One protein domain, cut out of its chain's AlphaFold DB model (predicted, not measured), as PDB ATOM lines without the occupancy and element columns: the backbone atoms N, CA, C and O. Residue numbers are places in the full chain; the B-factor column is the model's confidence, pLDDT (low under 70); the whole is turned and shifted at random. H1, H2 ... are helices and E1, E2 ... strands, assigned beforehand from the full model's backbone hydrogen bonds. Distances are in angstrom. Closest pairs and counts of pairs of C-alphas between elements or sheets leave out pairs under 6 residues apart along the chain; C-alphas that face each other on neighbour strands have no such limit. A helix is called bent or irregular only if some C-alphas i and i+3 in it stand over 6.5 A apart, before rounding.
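AT A GLANCE: This is residues 15 to 139 of the 187 residues of an uncharacterized protein of Deinococcus metallilatus (UniProt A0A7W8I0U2). A long, sharply bent hairpin of E2 and E3, with short E1 beside E3, makes one end of this elongated domain; helix H3 runs lengthwise through the middle, with H2 between it and the hairpin. H5 meets the far part of H3 and runs on past it as an arm; residues 131 to 139, of which 131 to 138 belong to H5, stick out. The printed part has 125 residues, with five named helices and three named strands in the order E1 H1 H2 E2 E3 H3 H4 H5; the sheet's order is E1 - E3 - E2, antiparallel. The class is mixed, helices and strands; the whole is only just compact, close to loose, with a radius of gyration of the C-alphas of 16.5 A and spans of 55 by 30 by 26 A.

IN THESE COORDINATES: Find C-alpha 15 at (62.269, 39.132, 9.696), where E1, residues 15 to 17, begins. Next come H1, residues 18 to 22, and H2, residues 31 to 34. Go on to E2, residues 46 to 59, 25.0 A long, which bends by 111 degrees at residue 51. E3, residues 65 to 77, is 26.8 A long and bends by 83 degrees at residue 74. From C-alpha 79 at (55.850, 47.309, 15.846), H3 runs 31.8 A to residue 100. H4 holds residues 107 to 111, and H5, residues 117 to 138, runs 31.4 A to C-alpha 138 at (10.205, 40.489, 0.856).

HOW THE PARTS SIT: Look first at the strongly twisted sheet. E1 and E3 are antiparallel, with N 16 and O 75 at 2.9 A. In the hairpin E2 and E3, N 68 and O 56 are 2.8 A apart. E1, H1 H2 and E2 form a split strand-helix-strand unit, two strands running the same way with E3 between them; its crossover is right-handed. H1 only just stands at the sheet's level, at a height of 3.6 A; its closest C-alphas to E3 are those of Leu 18 and Glu 73, 5.2 A. H2 is on the sheet, over none of its strands. H3 is on the sheet too, as two layers, a helix layer and a sheet. Residues 85 to 92 of H3 touch H2, closest at the C-alphas of Leu 32 and Thr 92, 5.4 A. Residues 94 to 99 of H3 touch residues 120 to 127 of H5, closest at the C-alphas of Glu 98 and Phe 127, 5.8 A; the helices run the same way at a shallow tilt of 30 degrees. H4 is close to but not clearly touching H5, and apart from H3. In H1, H3, H4 and H5 every O i to N i+4 pair is within hydrogen-bond range; H2 is too short for one.

THE WHOLE: The C-alphas of Tyr 15 and Lys 139, the two farthest apart, are 56.1 A apart. The printed part has no cut, and the link from H2 to E2, 11 residues, is long. Check the B-factor column: pLDDT is under 70 at residues 36 to 45, 101 to 107, 113 to 115 and 135 to 139.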
ATOM      1  N   TYR A  15      62.886  39.694  10.886       85.12
ATOM      2  CA  TYR A  15      62.269  39.132   9.696       85.12
ATOM      3  C   TYR A  15      61.625  37.801  10.074       85.12
ATOM      4  O   TYR A  15      62.305  36.918  10.596       85.12
ATOM      5  N   LYS A  16      60.327  37.658   9.812       88.12
ATOM      6  CA  LYS A  16      59.600  36.393   9.970       88.12
ATOM      7  C   LYS A  16      58.959  35.999   8.657       88.12
ATOM      8  O   LYS A  16      58.661  36.848   7.819       88.12
ATOM      9  N   LYS A  17      58.760  34.700   8.468       88.75
ATOM     10  CA  LYS A  17      58.051  34.213   7.286       88.75
ATOM     11  C   LYS A  17      56.570  34.558   7.382       88.75
ATOM     12  O   LYS A  17      55.983  34.479   8.462       88.75
ATOM     13  N   LEU A  18      55.944  34.867   6.254       87.50
ATOM     14  CA  LEU A  18      54.502  35.065   6.176       87.50
ATOM     15  C   LEU A  18      53.760  33.808   6.638       87.50
ATOM     16  O   LEU A  18      52.760  33.910   7.345       87.50
ATOM     17  N   SER A  19      54.294  32.627   6.325       89.12
ATOM     18  CA  SER A  19      53.782  31.351   6.827       89.12
ATOM     19  C   SER A  19      53.782  31.240   8.359       89.12
ATOM     20  O   SER A  19      52.848  30.673   8.926       89.12
ATOM     21  N   GLU A  20      54.776  31.806   9.044       89.56
ATOM     22  CA  GLU A  20      54.863  31.835  10.512       89.56
ATOM     23  C   GLU A  20      53.941  32.892  11.126       89.56
ATOM     24  O   GLU A  20      53.373  32.680  12.197       89.56
ATOM     25  N   ILE A  21      53.775  34.032  10.452       87.94
ATOM     26  CA  ILE A  21      52.843  35.084  10.874       87.94
ATOM     27  C   ILE A  21      51.408  34.574  10.743       87.94
ATOM     28  O   ILE A  21      50.638  34.641  11.696       87.94
ATOM     29  N   ALA A  22      51.062  33.971   9.605       87.69
ATOM     30  CA  ALA A  22      49.721  33.463   9.345       87.69
ATOM     31  C   ALA A  22      49.283  32.379  10.348       87.69
ATOM     32  O   ALA A  22      48.102  32.282  10.664       87.69
ATOM     33  N   GLN A  23      50.216  31.585  10.883       87.56
ATOM     34  CA  GLN A  23      49.920  30.560  11.893       87.56
ATOM     35  C   GLN A  23      49.500  31.126  13.256       87.56
ATOM     36  O   GLN A  23      48.917  30.397  14.057       87.56
ATOM     37  N   GLN A  24      49.789  32.399  13.533       87.50
ATOM     38  CA  GLN A  24      49.414  33.054  14.790       87.50
ATOM     39  C   GLN A  24      47.943  33.485  14.799       87.50
ATOM     40  O   GLN A  24      47.351  33.651  15.864       87.50
ATOM     41  N   TYR A  25      47.342  33.630  13.617       86.94
ATOM     42  CA  TYR A  25      45.964  34.069  13.452       86.94
ATOM     43  C   TYR A  25      45.034  32.888  13.183       86.94
ATOM     44  O   TYR A  25      45.410  31.860  12.614       86.94
ATOM     45  N   GLN A  26      43.774  33.040  13.586       86.69
ATOM     46  CA  GLN A  26      42.746  32.057  13.264       86.69
ATOM     47  C   GLN A  26      42.367  32.154  11.778       86.69
ATOM     48  O   GLN A  26      42.432  33.245  11.209       86.69
ATOM     49  N   PRO A  27      41.871  31.068  11.151       85.62
ATOM     50  CA  PRO A  27      41.386  31.094   9.765       85.62
ATOM     51  C   PRO A  27      40.389  32.219   9.477       85.62
ATOM     52  O   PRO A  27      40.320  32.728   8.361       85.62
ATOM     53  N   GLU A  28      39.624  32.596  10.499       84.38
ATOM     54  CA  GLU A  28      38.596  33.629  10.456       84.38
ATOM     55  C   GLU A  28      39.141  35.052  10.380       84.38
ATOM     56  O   GLU A  28      38.408  35.945   9.977       84.38
ATOM     57  N   ASP A  29      40.402  35.248  10.758       85.38
ATOM     58  CA  ASP A  29      41.062  36.548  10.850       85.38
ATOM     59  C   ASP A  29      42.015  36.778   9.651       85.38
ATOM     60  O   ASP A  29      42.553  37.864   9.469       85.38
ATOM     61  N   LEU A  30      42.231  35.757   8.812       85.75
ATOM     62  CA  LEU A  30      43.294  35.738   7.801       85.75
ATOM     63  C   LEU A  30      42.918  36.321   6.433       85.75
ATOM     64  O   LEU A  30      43.814  36.569   5.629       85.75
ATOM     65  N   LEU A  31      41.633  36.530   6.137       85.56
ATOM     66  CA  LEU A  31      41.180  36.925   4.796       85.56
ATOM     67  C   LEU A  31      41.809  38.248   4.341       85.56
ATOM     68  O   LEU A  31      42.526  38.267   3.344       85.56
ATOM     69  N   LEU A  32      41.608  39.331   5.100       83.62
ATOM     70  CA  LEU A  32      42.186  40.639   4.774       83.62
ATOM     71  C   LEU A  32      43.629  40.777   5.235       83.62
ATOM     72  O   LEU A  32      44.255  41.780   4.923       83.62
ATOM     73  N   ILE A  33      44.170  39.814   5.981       84.56
ATOM     74  CA  ILE A  33      45.614  39.753   6.170       84.56
ATOM     75  C   ILE A  33      46.231  39.335   4.845       84.56
ATOM     76  O   ILE A  33      47.076  40.054   4.347       84.56
ATOM     77  N   LEU A  34      45.765  38.238   4.242       83.69
ATOM     78  CA  LEU A  34      46.414  37.583   3.106       83.69
ATOM     79  C   LEU A  34      46.021  38.129   1.724       83.69
ATOM     80  O   LEU A  34      46.829  38.030   0.802       83.69
ATOM     81  N   ASP A  35      44.826  38.703   1.551       74.56
ATOM     82  CA  ASP A  35      44.411  39.333   0.284       74.56
ATOM     83  C   ASP A  35      45.245  40.573  -0.116       74.56
ATOM     84  O   ASP A  35      45.649  40.661  -1.278       74.56
ATOM     85  N   PRO A  36      45.575  41.528   0.780       61.31
ATOM     86  CA  PRO A  36      46.357  42.707   0.403       61.31
ATOM     87  C   PRO A  36      47.845  42.441   0.134       61.31
ATOM     88  O   PRO A  36      48.505  43.341  -0.388       61.31
ATOM     89  N   PHE A  37      48.383  41.245   0.410       61.41
ATOM     90  CA  PHE A  37      49.780  40.918   0.067       61.41
ATOM     91  C   PHE A  37      50.048  40.920  -1.445       61.41
ATOM     92  O   PHE A  37      51.188  41.100  -1.855       61.41
ATOM     93  N   GLY A  38      49.013  40.800  -2.285       50.44
ATOM     94  CA  GLY A  38      49.169  40.873  -3.742       50.44
ATOM     95  C   GLY A  38      49.332  42.290  -4.313       50.44
ATOM     96  O   GLY A  38      49.950  42.439  -5.364       50.44
ATOM     97  N   GLU A  39      48.793  43.329  -3.655       47.97
ATOM     98  CA  GLU A  39      48.677  44.678  -4.255       47.97
ATOM     99  C   GLU A  39      48.981  45.860  -3.305       47.97
ATOM    100  O   GLU A  39      49.214  46.969  -3.782       47.97
ATOM    101  N   GLY A  40      49.004  45.676  -1.977       46.78
ATOM    102  CA  GLY A  40      48.870  46.788  -1.018       46.78
ATOM    103  C   GLY A  40      50.018  47.014  -0.030       46.78
ATOM    104  O   GLY A  40      49.921  47.916   0.803       46.78
ATOM    105  N   LEU A  41      51.098  46.233  -0.082       52.19
ATOM    106  CA  LEU A  41      52.133  46.262   0.961       52.19
ATOM    107  C   LEU A  41      53.136  47.428   0.858       52.19
ATOM    108  O   LEU A  41      54.030  47.552   1.687       52.19
ATOM    109  N   SER A  42      53.028  48.308  -0.138       52.12
ATOM    110  CA  SER A  42      54.132  49.208  -0.497       52.12
ATOM    111  C   SER A  42      54.417  50.360   0.481       52.12
ATOM    112  O   SER A  42      55.343  51.124   0.215       52.12
ATOM    113  N   SER A  43      53.672  50.533   1.582       57.53
ATOM    114  CA  SER A  43      53.914  51.650   2.519       57.53
ATOM    115  C   SER A  43      54.116  51.283   3.992       57.53
ATOM    116  O   SER A  43      54.878  51.987   4.649       57.53
ATOM    117  N   ALA A  44      53.493  50.220   4.518       63.34
ATOM    118  CA  ALA A  44      53.507  49.926   5.963       63.34
ATOM    119  C   ALA A  44      54.331  48.689   6.362       63.34
ATOM    120  O   ALA A  44      54.911  48.661   7.445       63.34
ATOM    121  N   VAL A  45      54.415  47.670   5.501       69.25
ATOM    122  CA  VAL A  45      55.088  46.401   5.811       69.25
ATOM    123  C   VAL A  45      56.062  46.084   4.682       69.25
ATOM    124  O   VAL A  45      55.684  46.042   3.521       69.25
ATOM    125  N   GLN A  46      57.342  45.889   5.000       74.56
ATOM    126  CA  GLN A  46      58.335  45.491   3.998       74.56
ATOM    127  C   GLN A  46      58.350  43.967   3.897       74.56
ATOM    128  O   GLN A  46      58.601  43.300   4.900       74.56
ATOM    129  N   ALA A  47      58.113  43.426   2.702       79.12
ATOM    130  CA  ALA A  47      58.187  41.994   2.436       79.12
ATOM    131  C   ALA A  47      59.119  41.685   1.260       79.12
ATOM    132  O   ALA A  47      59.239  42.470   0.316       79.12
ATOM    133  N   LEU A  48      59.798  40.542   1.333       81.38
ATOM    134  CA  LEU A  48      60.635  39.999   0.266       81.38
ATOM    135  C   LEU A  48      60.086  38.633  -0.161       81.38
ATOM    136  O   LEU A  48      59.948  37.758   0.696       81.38
ATOM    137  N   PRO A  49      59.810  38.408  -1.455       83.38
ATOM    138  CA  PRO A  49      59.258  37.140  -1.911       83.38
ATOM    139  C   PRO A  49      60.258  35.995  -1.725       83.38
ATOM    140  O   PRO A  49      61.452  36.146  -1.999       83.38
ATOM    141  N   LEU A  50      59.765  34.832  -1.297       84.19
ATOM    142  CA  LEU A  50      60.515  33.578  -1.270       84.19
ATOM    143  C   LEU A  50      60.084  32.672  -2.432       84.19
ATOM    144  O   LEU A  50      59.020  32.833  -3.023       84.19
ATOM    145  N   ALA A  51      60.927  31.695  -2.772       84.06
ATOM    146  CA  ALA A  51      60.591  30.690  -3.786       84.06
ATOM    147  C   ALA A  51      59.566  29.657  -3.281       84.06
ATOM    148  O   ALA A  51      58.900  28.990  -4.079       84.06
ATOM    149  N   ASP A  52      59.460  29.521  -1.961       89.38
ATOM    150  CA  ASP A  52      58.603  28.547  -1.308       89.38
ATOM    151  C   ASP A  52      57.133  28.967  -1.364       89.38
ATOM    152  O   ASP A  52      56.777  30.140  -1.492       89.38
ATOM    153  N   LYS A  53      56.256  27.973  -1.247       91.12
ATOM    154  CA  LYS A  53      54.817  28.171  -1.095       91.12
ATOM    155  C   LYS A  53      54.360  27.461   0.160       91.12
ATOM    156  O   LYS A  53      54.894  26.408   0.507       91.12
ATOM    157  N   PHE A  54      53.329  27.997   0.787       91.06
ATOM    158  CA  PHE A  54      52.709  27.373   1.940       91.06
ATOM    159  C   PHE A  54      51.202  27.277   1.763       91.06
ATOM    160  O   PHE A  54      50.573  28.016   1.001       91.06
ATOM    161  N   ASP A  55      50.632  26.311   2.467       91.75
ATOM    162  CA  ASP A  55      49.203  26.097   2.510       91.75
ATOM    163  C   ASP A  55      48.625  26.720   3.777       91.75
ATOM    164  O   ASP A  55      49.097  26.455   4.883       91.75
ATOM    165  N   VAL A  56      47.550  27.481   3.627       90.81
ATOM    166  CA  VAL A  56      46.878  28.160   4.732       90.81
ATOM    167  C   VAL A  56      45.375  27.952   4.650       90.81
ATOM    168  O   VAL A  56      44.796  27.846   3.569       90.81
ATOM    169  N   ARG A  57      44.729  27.823   5.810       91.75
ATOM    170  CA  ARG A  57      43.270  27.742   5.900       91.75
ATOM    171  C   ARG A  57      42.734  29.138   6.148       91.75
ATOM    172  O   ARG A  57      43.104  29.754   7.139       91.75
ATOM    173  N   VAL A  58      41.857  29.599   5.271       89.06
ATOM    174  CA  VAL A  58      41.252  30.926   5.344       89.06
ATOM    175  C   VAL A  58      39.747  30.751   5.268       89.06
ATOM    176  O   VAL A  58      39.252  29.945   4.477       89.06
ATOM    177  N   MET A  59      39.020  31.462   6.119       87.44
ATOM    178  CA  MET A  59      37.585  31.621   5.953       87.44
ATOM    179  C   MET A  59      37.346  32.668   4.867       87.44
ATOM    180  O   MET A  59      37.776  33.808   5.012       87.44
ATOM    181  N   GLU A  60      36.727  32.265   3.760       84.81
ATOM    182  CA  GLU A  60      36.350  33.201   2.697       84.81
ATOM    183  C   GLU A  60      35.072  33.975   3.065       84.81
ATOM    184  O   GLU A  60      34.408  33.651   4.048       84.81
ATOM    185  N   GLN A  61      34.681  34.966   2.258       78.25
ATOM    186  CA  GLN A  61      33.437  35.740   2.447       78.25
ATOM    187  C   GLN A  61      32.178  34.855   2.466       78.25
ATOM    188  O   GLN A  61      31.214  35.102   3.190       78.25
ATOM    189  N   ASP A  62      32.196  33.735   1.729       79.19
ATOM    190  CA  ASP A  62      31.126  32.730   1.789       79.19
ATOM    191  C   ASP A  62      31.053  32.012   3.153       79.19
ATOM    192  O   ASP A  62      30.105  31.263   3.411       79.19
ATOM    193  N   GLY A  63      32.044  32.262   4.014       76.06
ATOM    194  CA  GLY A  63      32.333  31.733   5.336       76.06
ATOM    195  C   GLY A  63      32.509  30.224   5.390       76.06
ATOM    196  O   GLY A  63      32.188  29.589   6.401       76.06
ATOM    197  N   GLN A  64      32.976  29.641   4.291       85.12
ATOM    198  CA  GLN A  64      33.597  28.332   4.281       85.12
ATOM    199  C   GLN A  64      35.096  28.483   4.527       85.12
ATOM    200  O   GLN A  64      35.756  29.367   3.983       85.12
ATOM    201  N   ILE A  65      35.646  27.578   5.333       88.31
ATOM    202  CA  ILE A  65      37.093  27.478   5.504       88.31
ATOM    203  C   ILE A  65      37.645  26.715   4.303       88.31
ATOM    204  O   ILE A  65      37.379  25.520   4.147       88.31
ATOM    205  N   LYS A  66      38.433  27.393   3.471       89.50
ATOM    206  CA  LYS A  66      39.109  26.795   2.319       89.50
ATOM    207  C   LYS A  66      40.614  26.800   2.523       89.50
ATOM    208  O   LYS A  66      41.186  27.640   3.213       89.50
ATOM    209  N   LYS A  67      41.259  25.799   1.930       92.25
ATOM    210  CA  LYS A  67      42.714  25.704   1.878       92.25
ATOM    211  C   LYS A  67      43.192  26.506   0.667       92.25
ATOM    212  O   LYS A  67      42.812  26.182  -0.455       92.25
ATOM    213  N   ARG A  68      44.019  27.521   0.899       88.75
ATOM    214  CA  ARG A  68      44.639  28.364  -0.126       88.75
ATOM    215  C   ARG A  68      46.140  28.110  -0.132       88.75
ATOM    216  O   ARG A  68      46.746  28.014   0.931       88.75
ATOM    217  N   GLN A  69      46.726  27.992  -1.317       90.00
ATOM    218  CA  GLN A  69      48.177  27.949  -1.473       90.00
ATOM    219  C   GLN A  69      48.673  29.354  -1.820       90.00
ATOM    220  O   GLN A  69      48.181  29.951  -2.775       90.00
ATOM    221  N   MET A  70      49.631  29.860  -1.048       86.56
ATOM    222  CA  MET A  70      50.178  31.214  -1.170       86.56
ATOM    223  C   MET A  70      51.707  31.157  -1.321       86.56
ATOM    224  O   MET A  70      52.325  30.220  -0.803       86.56
ATOM    225  N   PRO A  71      52.332  32.111  -2.036       86.25
ATOM    226  CA  PRO A  71      53.780  32.293  -1.965       86.25
ATOM    227  C   PRO A  71      54.176  32.685  -0.538       86.25
ATOM    228  O   PRO A  71      53.453  33.431   0.119       86.25
ATOM    229  N   ASP A  72      55.291  32.149  -0.049       88.25
ATOM    230  CA  ASP A  72      55.857  32.593   1.224       88.25
ATOM    231  C   ASP A  72      56.706  33.850   1.010       88.25
ATOM    232  O   ASP A  72      57.271  34.071  -0.064       88.25
ATOM    233  N   GLU A  73      56.808  34.678   2.041       86.25
ATOM    234  CA  GLU A  73      57.518  35.953   1.985       86.25
ATOM    235  C   GLU A  73      58.233  36.212   3.312       86.25
ATOM    236  O   GLU A  73      57.733  35.860   4.377       86.25
ATOM    237  N   LEU A  74      59.411  36.833   3.268       86.31
ATOM    238  CA  LEU A  74      60.074  37.358   4.459       86.31
ATOM    239  C   LEU A  74      59.522  38.738   4.767       86.31
ATOM    240  O   LEU A  74      59.821  39.702   4.066       86.31
ATOM    241  N   VAL A  75      58.759  38.827   5.844       86.25
ATOM    242  CA  VAL A  75      58.148  40.054   6.323       86.25
ATOM    243  C   VAL A  75      59.015  40.660   7.414       86.25
ATOM    244  O   VAL A  75      59.342  40.010   8.408       86.25
ATOM    245  N   ARG A  76      59.366  41.933   7.250       85.25
ATOM    246  CA  ARG A  76      60.005  42.732   8.291       85.25
ATOM    247  C   ARG A  76      58.960  43.114   9.338       85.25
ATOM    248  O   ARG A  76      58.142  44.000   9.094       85.25
ATOM    249  N   LEU A  77      59.008  42.483  10.508       82.25
ATOM    250  CA  LEU A  77      58.150  42.837  11.634       82.25
ATOM    251  C   LEU A  77      58.750  44.015  12.398       82.25
ATOM    252  O   LEU A  77      59.696  43.884  13.175       82.25
ATOM    253  N   THR A  78      58.196  45.189  12.126       84.12
ATOM    254  CA  THR A  78      58.282  46.357  13.002       84.12
ATOM    255  C   THR A  78      57.039  46.388  13.902       84.12
ATOM    256  O   THR A  78      56.026  45.790  13.538       84.12
ATOM    257  N   PRO A  79      57.054  47.123  15.029       82.19
ATOM    258  CA  PRO A  79      55.850  47.309  15.846       82.19
ATOM    259  C   PRO A  79      54.655  47.863  15.049       82.19
ATOM    260  O   PRO A  79      53.511  47.493  15.292       82.19
ATOM    261  N   GLU A  80      54.917  48.721  14.058       79.88
ATOM    262  CA  GLU A  80      53.892  49.231  13.136       79.88
ATOM    263  C   GLU A  80      53.339  48.133  12.218       79.88
ATOM    264  O   GLU A  80      52.139  48.098  11.953       79.88
ATOM    265  N   GLY A  81      54.196  47.216  11.759       80.88
ATOM    266  CA  GLY A  81      53.780  46.067  10.963       80.88
ATOM    267  C   GLY A  81      52.934  45.082  11.767       80.88
ATOM    268  O   GLY A  81      51.905  44.635  11.273       80.88
ATOM    269  N   GLU A  82      53.309  44.798  13.015       83.12
ATOM    270  CA  GLU A  82      52.508  43.969  13.930       83.12
ATOM    271  C   GLU A  82      51.127  44.593  14.181       83.12
ATOM    272  O   GLU A  82      50.108  43.933  13.985       83.12
ATOM    273  N   ALA A  83      51.074  45.895  14.485       83.19
ATOM    274  CA  ALA A  83      49.810  46.613  14.646       83.19
ATOM    275  C   ALA A  83      48.951  46.594  13.369       83.19
ATOM    276  O   ALA A  83      47.723  46.522  13.443       83.19
ATOM    277  N   TRP A  84      49.577  46.635  12.189       85.00
ATOM    278  CA  TRP A  84      48.875  46.501  10.914       85.00
ATOM    279  C   TRP A  84      48.251  45.110  10.747       85.00
ATOM    280  O   TRP A  84      47.085  45.019  10.355       85.00
ATOM    281  N   PHE A  85      48.980  44.038  11.081       85.38
ATOM    282  CA  PHE A  85      48.447  42.672  11.038       85.38
ATOM    283  C   PHE A  85      47.262  42.499  11.986       85.38
ATOM    284  O   PHE A  85      46.221  41.986  11.577       85.38
ATOM    285  N   ASP A  86      47.383  42.993  13.217       85.19
ATOM    286  CA  ASP A  86      46.316  42.916  14.213       85.19
ATOM    287  C   ASP A  86      45.084  43.726  13.797       85.19
ATOM    288  O   ASP A  86      43.952  43.248  13.899       85.19
ATOM    289  N   HIS A  87      45.283  44.923  13.242       84.25
ATOM    290  CA  HIS A  87      44.187  45.717  12.694       84.25
ATOM    291  C   HIS A  87      43.480  44.981  11.546       84.25
ATOM    292  O   HIS A  87      42.250  44.954  11.482       84.25
ATOM    293  N   LYS A  88      44.230  44.343  10.638       86.00
ATOM    294  CA  LYS A  88      43.655  43.564   9.527       86.00
ATOM    295  C   LYS A  88      42.944  42.294   9.993       86.00
ATOM    296  O   LYS A  88      41.912  41.933   9.417       86.00
ATOM    297  N   ALA A  89      43.433  41.662  11.058       85.81
ATOM    298  CA  ALA A  89      42.752  40.561  11.732       85.81
ATOM    299  C   ALA A  89      41.366  40.999  12.235       85.81
ATOM    300  O   ALA A  89      40.351  40.356  11.950       85.81
ATOM    301  N   GLN A  90      41.315  42.133  12.938       83.38
ATOM    302  CA  GLN A  90      40.077  42.708  13.468       83.38
ATOM    303  C   GLN A  90      39.113  43.141  12.358       83.38
ATOM    304  O   GLN A  90      37.914  42.878  12.441       83.38
ATOM    305  N   GLU A  91      39.624  43.753  11.291       83.69
ATOM    306  CA  GLU A  91      38.818  44.168  10.142       83.69
ATOM    307  C   GLU A  91      38.183  42.959   9.442       83.69
ATOM    308  O   GLU A  91      36.985  42.962   9.158       83.69
ATOM    309  N   THR A  92      38.950  41.882   9.243       83.12
ATOM    310  CA  THR A  92      38.433  40.638   8.651       83.12
ATOM    311  C   THR A  92      37.260  40.093   9.458       83.12
ATOM    312  O   THR A  92      36.215  39.716   8.921       83.12
ATOM    313  N   ARG A  93      37.426  40.070  10.777       79.44
ATOM    314  CA  ARG A  93      36.388  39.642  11.704       79.44
ATOM    315  C   ARG A  93      35.153  40.526  11.601       79.44
ATOM    316  O   ARG A  93      34.037  40.018  11.581       79.44
ATOM    317  N   GLN A  94      35.317  41.837  11.493       77.94
ATOM    318  CA  GLN A  94      34.174  42.719  11.314       77.94
ATOM    319  C   GLN A  94      33.419  42.420  10.009       77.94
ATOM    320  O   GLN A  94      32.195  42.304  10.050       77.94
ATOM    321  N   VAL A  95      34.126  42.194   8.896       81.19
ATOM    322  CA  VAL A  95      33.512  41.810   7.609       81.19
ATOM    323  C   VAL A  95      32.680  40.535   7.754       81.19
ATOM    324  O   VAL A  95      31.494  40.521   7.426       81.19
ATOM    325  N   HIS A  96      33.248  39.479   8.339       81.19
ATOM    326  CA  HIS A  96      32.525  38.223   8.552       81.19
ATOM    327  C   HIS A  96      31.282  38.392   9.447       81.19
ATOM    328  O   HIS A  96      30.257  37.725   9.246       81.19
ATOM    329  N   LEU A  97      31.336  39.296  10.429       77.50
ATOM    330  CA  LEU A  97      30.220  39.561  11.329       77.50
ATOM    331  C   LEU A  97      29.121  40.376  10.643       77.50
ATOM    332  O   LEU A  97      27.940  40.126  10.877       77.50
ATOM    333  N   GLU A  98      29.489  41.328   9.793       74.44
ATOM    334  CA  GLU A  98      28.543  42.120   9.012       74.44
ATOM    335  C   GLU A  98      27.858  41.288   7.920       74.44
ATOM    336  O   GLU A  98      26.668  41.479   7.677       74.44
ATOM    337  N   GLU A  99      28.552  40.323   7.312       74.19
ATOM    338  CA  GLU A  99      27.992  39.493   6.238       74.19
ATOM    339  C   GLU A  99      27.163  38.309   6.750       74.19
ATOM    340  O   GLU A  99      26.082  38.021   6.229       74.19
ATOM    341  N   ARG A 100      27.648  37.598   7.776       70.50
ATOM    342  CA  ARG A 100      27.035  36.333   8.236       70.50
ATOM    343  C   ARG A 100      26.425  36.443   9.625       70.50
ATOM    344  O   ARG A 100      25.560  35.646   9.997       70.50
ATOM    345  N   GLY A 101      26.882  37.406  10.420       65.75
ATOM    346  CA  GLY A 101      26.414  37.622  11.782       65.75
ATOM    347  C   GLY A 101      26.849  36.561  12.797       65.75
ATOM    348  O   GLY A 101      26.528  36.696  13.974       65.75
ATOM    349  N   ASN A 102      27.563  35.515  12.391       65.50
ATOM    350  CA  ASN A 102      28.013  34.462  13.292       65.50
ATOM    351  C   ASN A 102      29.535  34.383  13.267       65.50
ATOM    352  O   ASN A 102      30.110  33.795  12.358       65.50
ATOM    353  N   ILE A 103      30.143  34.941  14.308       67.69
ATOM    354  CA  ILE A 103      31.531  34.695  14.689       67.69
ATOM    355  C   ILE A 103      31.495  34.175  16.113       67.69
ATOM    356  O   ILE A 103      30.785  34.728  16.960       67.69
ATOM    357  N   ALA A 104      32.206  33.080  16.365       67.00
ATOM    358  CA  ALA A 104      32.330  32.540  17.707       67.00
ATOM    359  C   ALA A 104      33.198  33.499  18.530       67.00
ATOM    360  O   ALA A 104      34.420  33.510  18.419       67.00
ATOM    361  N   VAL A 105      32.554  34.344  19.336       66.12
ATOM    362  CA  VAL A 105      33.275  35.249  20.231       66.12
ATOM    363  C   VAL A 105      33.830  34.426  21.393       66.12
ATOM    364  O   VAL A 105      33.067  33.781  22.115       66.12
ATOM    365  N   ASN A 106      35.151  34.425  21.563       69.81
ATOM    366  CA  ASN A 106      35.805  33.754  22.683       69.81
ATOM    367  C   ASN A 106      35.934  34.741  23.857       69.81
ATOM    368  O   ASN A 106      36.481  35.832  23.702       69.81
ATOM    369  N   ALA A 107      35.453  34.350  25.040       68.69
ATOM    370  CA  ALA A 107      35.544  35.155  26.256       68.69
ATOM    371  C   ALA A 107      36.993  35.531  26.615       68.69
ATOM    372  O   ALA A 107      37.238  36.645  27.069       68.69
ATOM    373  N   GLU A 108      37.959  34.648  26.352       72.62
ATOM    374  CA  GLU A 108      39.386  34.909  26.589       72.62
ATOM    375  C   GLU A 108      39.900  36.076  25.736       72.62
ATOM    376  O   GLU A 108      40.669  36.909  26.214       72.62
ATOM    377  N   ARG A 109      39.412  36.198  24.495       70.25
ATOM    378  CA  ARG A 109      39.814  37.267  23.573       70.25
ATOM    379  C   ARG A 109      39.233  38.619  23.970       70.25
ATOM    380  O   ARG A 109      39.953  39.614  23.918       70.25
ATOM    381  N   ILE A 110      37.989  38.646  24.456       75.44
ATOM    382  CA  ILE A 110      37.395  39.859  25.042       75.44
ATOM    383  C   ILE A 110      38.205  40.300  26.265       75.44
ATOM    384  O   ILE A 110      38.563  41.468  26.384       75.44
ATOM    385  N   LEU A 111      38.525  39.365  27.167       74.25
ATOM    386  CA  LEU A 111      39.284  39.667  28.384       74.25
ATOM    387  C   LEU A 111      40.709  40.149  28.080       74.25
ATOM    388  O   LEU A 111      41.223  41.007  28.789       74.25
ATOM    389  N   SER A 112      41.324  39.635  27.013       76.50
ATOM    390  CA  SER A 112      42.636  40.090  26.533       76.50
ATOM    391  C   SER A 112      42.605  41.433  25.786       76.50
ATOM    392  O   SER A 112      43.660  41.948  25.430       76.50
ATOM    393  N   GLY A 113      41.419  41.996  25.520       68.69
ATOM    394  CA  GLY A 113      41.252  43.231  24.745       68.69
ATOM    395  C   GLY A 113      41.438  43.072  23.232       68.69
ATOM    396  O   GLY A 113      41.353  44.060  22.509       68.69
ATOM    397  N   GLN A 114      41.658  41.851  22.734       67.31
ATOM    398  CA  GLN A 114      41.734  41.571  21.296       67.31
ATOM    399  C   GLN A 114      40.381  41.733  20.594       67.31
ATOM    400  O   GLN A 114      40.346  42.105  19.421       67.31
ATOM    401  N   ASP A 115      39.288  41.455  21.312       69.75
ATOM    402  CA  ASP A 115      37.918  41.629  20.837       69.75
ATOM    403  C   ASP A 115      37.214  42.741  21.624       69.75
ATOM    404  O   ASP A 115      37.020  42.627  22.836       69.75
ATOM    405  N   ASP A 116      36.755  43.787  20.932       74.75
ATOM    406  CA  ASP A 116      35.870  44.790  21.525       74.75
ATOM    407  C   ASP A 116      34.413  44.311  21.459       74.75
ATOM    408  O   ASP A 116      33.758  44.315  20.410       74.75
ATOM    409  N   PHE A 117      33.886  43.906  22.616       70.31
ATOM    410  CA  PHE A 117      32.505  43.454  22.750       70.31
ATOM    411  C   PHE A 117      31.488  44.511  22.302       70.31
ATOM    412  O   PHE A 117      30.463  44.151  21.722       70.31
ATOM    413  N   ALA A 118      31.746  45.801  22.542       76.94
ATOM    414  CA  ALA A 118      30.832  46.866  22.145       76.94
ATOM    415  C   ALA A 118      30.757  46.976  20.616       76.94
ATOM    416  O   ALA A 118      29.658  46.978  20.055       76.94
ATOM    417  N   ALA A 119      31.908  46.968  19.940       72.81
ATOM    418  CA  ALA A 119      31.985  46.992  18.481       72.81
ATOM    419  C   ALA A 119      31.310  45.761  17.847       72.81
ATOM    420  O   ALA A 119      30.479  45.896  16.942       72.81
ATOM    421  N   LEU A 120      31.585  44.558  18.369       72.00
ATOM    422  CA  LEU A 120      30.964  43.315  17.896       72.00
ATOM    423  C   LEU A 120      29.445  43.312  18.134       72.00
ATOM    424  O   LEU A 120      28.664  42.903  17.271       72.00
ATOM    425  N   PHE A 121      28.991  43.809  19.287       74.44
ATOM    426  CA  PHE A 121      27.567  43.928  19.585       74.44
ATOM    427  C   PHE A 121      26.862  44.904  18.634       74.44
ATOM    428  O   PHE A 121      25.776  44.600  18.130       74.44
ATOM    429  N   GLU A 122      27.471  46.053  18.335       78.94
ATOM    430  CA  GLU A 122      26.919  47.010  17.375       78.94
ATOM    431  C   GLU A 122      26.838  46.442  15.958       78.94
ATOM    432  O   GLU A 122      25.795  46.575  15.310       78.94
ATOM    433  N   ALA A 123      27.891  45.776  15.484       72.94
ATOM    434  CA  ALA A 123      27.902  45.113  14.183       72.94
ATOM    435  C   ALA A 123      26.798  44.043  14.094       72.94
ATOM    436  O   ALA A 123      25.991  44.041  13.158       72.94
ATOM    437  N   ARG A 124      26.645  43.212  15.135       76.19
ATOM    438  CA  ARG A 124      25.559  42.221  15.215       76.19
ATOM    439  C   ARG A 124      24.178  42.875  15.227       76.19
ATOM    440  O   ARG A 124      23.257  42.392  14.562       76.19
ATOM    441  N   ARG A 125      24.009  43.982  15.953       79.88
ATOM    442  CA  ARG A 125      22.757  44.749  15.982       79.88
ATOM    443  C   ARG A 125      22.423  45.316  14.600       79.88
ATOM    444  O   ARG A 125      21.273  45.197  14.174       79.88
ATOM    445  N   LYS A 126      23.400  45.890  13.889       78.88
ATOM    446  CA  LYS A 126      23.235  46.391  12.511       78.88
ATOM    447  C   LYS A 126      22.798  45.269  11.567       78.88
ATOM    448  O   LYS A 126      21.802  45.443  10.866       78.88
ATOM    449  N   PHE A 127      23.446  44.106  11.633       76.25
ATOM    450  CA  PHE A 127      23.076  42.925  10.847       76.25
ATOM    451  C   PHE A 127      21.623  42.481  11.086       76.25
ATOM    452  O   PHE A 127      20.854  42.310  10.140       76.25
ATOM    453  N   ILE A 128      21.202  42.346  12.350       78.38
ATOM    454  CA  ILE A 128      19.826  41.938  12.690       78.38
ATOM    455  C   ILE A 128      18.809  42.961  12.168       78.38
ATOM    456  O   ILE A 128      17.788  42.584  11.592       78.38
ATOM    457  N   VAL A 129      19.082  44.259  12.336       80.56
ATOM    458  CA  VAL A 129      18.206  45.328  11.833       80.56
ATOM    459  C   VAL A 129      18.105  45.290  10.308       80.56
ATOM    460  O   VAL A 129      17.008  45.465   9.776       80.56
ATOM    461  N   GLN A 130      19.214  45.050   9.609       76.94
ATOM    462  CA  GLN A 130      19.233  44.929   8.154       76.94
ATOM    463  C   GLN A 130      18.404  43.725   7.690       76.94
ATOM    464  O   GLN A 130      17.472  43.893   6.904       76.94
ATOM    465  N   LYS A 131      18.620  42.551   8.291       78.19
ATOM    466  CA  LYS A 131      17.840  41.340   8.003       78.19
ATOM    467  C   LYS A 131      16.333  41.552   8.202       78.19
ATOM    468  O   LYS A 131      15.534  41.176   7.349       78.19
ATOM    469  N   LEU A 132      15.932  42.218   9.288       78.12
ATOM    470  CA  LEU A 132      14.522  42.541   9.552       78.12
ATOM    471  C   LEU A 132      13.927  43.523   8.527       78.12
ATOM    472  O   LEU A 132      12.732  43.450   8.227       78.12
ATOM    473  N   LYS A 133      14.723  44.461   7.995       77.25
ATOM    474  CA  LYS A 133      14.288  45.363   6.914       77.25
ATOM    475  C   LYS A 133      14.093  44.603   5.603       77.25
ATOM    476  O   LYS A 133      13.095  44.841   4.920       77.25
ATOM    477  N   ASP A 134      14.994  43.683   5.282       72.88
ATOM    478  CA  ASP A 134      14.938  42.896   4.049       72.88
ATOM    479  C   ASP A 134      13.778  41.884   4.070       72.88
ATOM    480  O   ASP A 134      13.039  41.771   3.091       72.88
ATOM    481  N   GLU A 135      13.486  41.263   5.220       66.81
ATOM    482  CA  GLU A 135      12.293  40.418   5.401       66.81
ATOM    483  C   GLU A 135      10.975  41.206   5.266       66.81
ATOM    484  O   GLU A 135       9.995  40.707   4.700       66.81
ATOM    485  N   LYS A 136      10.934  42.462   5.737       61.78
ATOM    486  CA  LYS A 136       9.768  43.345   5.549       61.78
ATOM    487  C   LYS A 136       9.581  43.772   4.091       61.78
ATOM    488  O   LYS A 136       8.436  43.901   3.661       61.78
ATOM    489  N   LYS A 137      10.661  43.947   3.321       59.41
ATOM    490  CA  LYS A 137      10.586  44.195   1.869       59.41
ATOM    491  C   LYS A 137      10.143  42.949   1.094       59.41
ATOM    492  O   LYS A 137       9.321  43.070   0.191       59.41
ATOM    493  N   GLY A 138      10.601  41.757   1.483       50.62
ATOM    494  CA  GLY A 138      10.205  40.489   0.856       50.62
ATOM    495  C   GLY A 138       8.722  40.138   1.040       50.62
ATOM    496  O   GLY A 138       8.088  39.634   0.118       50.62
ATOM    497  N   LYS A 139       8.119  40.474   2.190       50.53
ATOM    498  CA  LYS A 139       6.676  40.258   2.429       50.53
ATOM    499  C   LYS A 139       5.747  41.210   1.668       50.53
ATOM    500  O   LYS A 139       4.561  40.911   1.559       50.53
TER     501      LYS A 139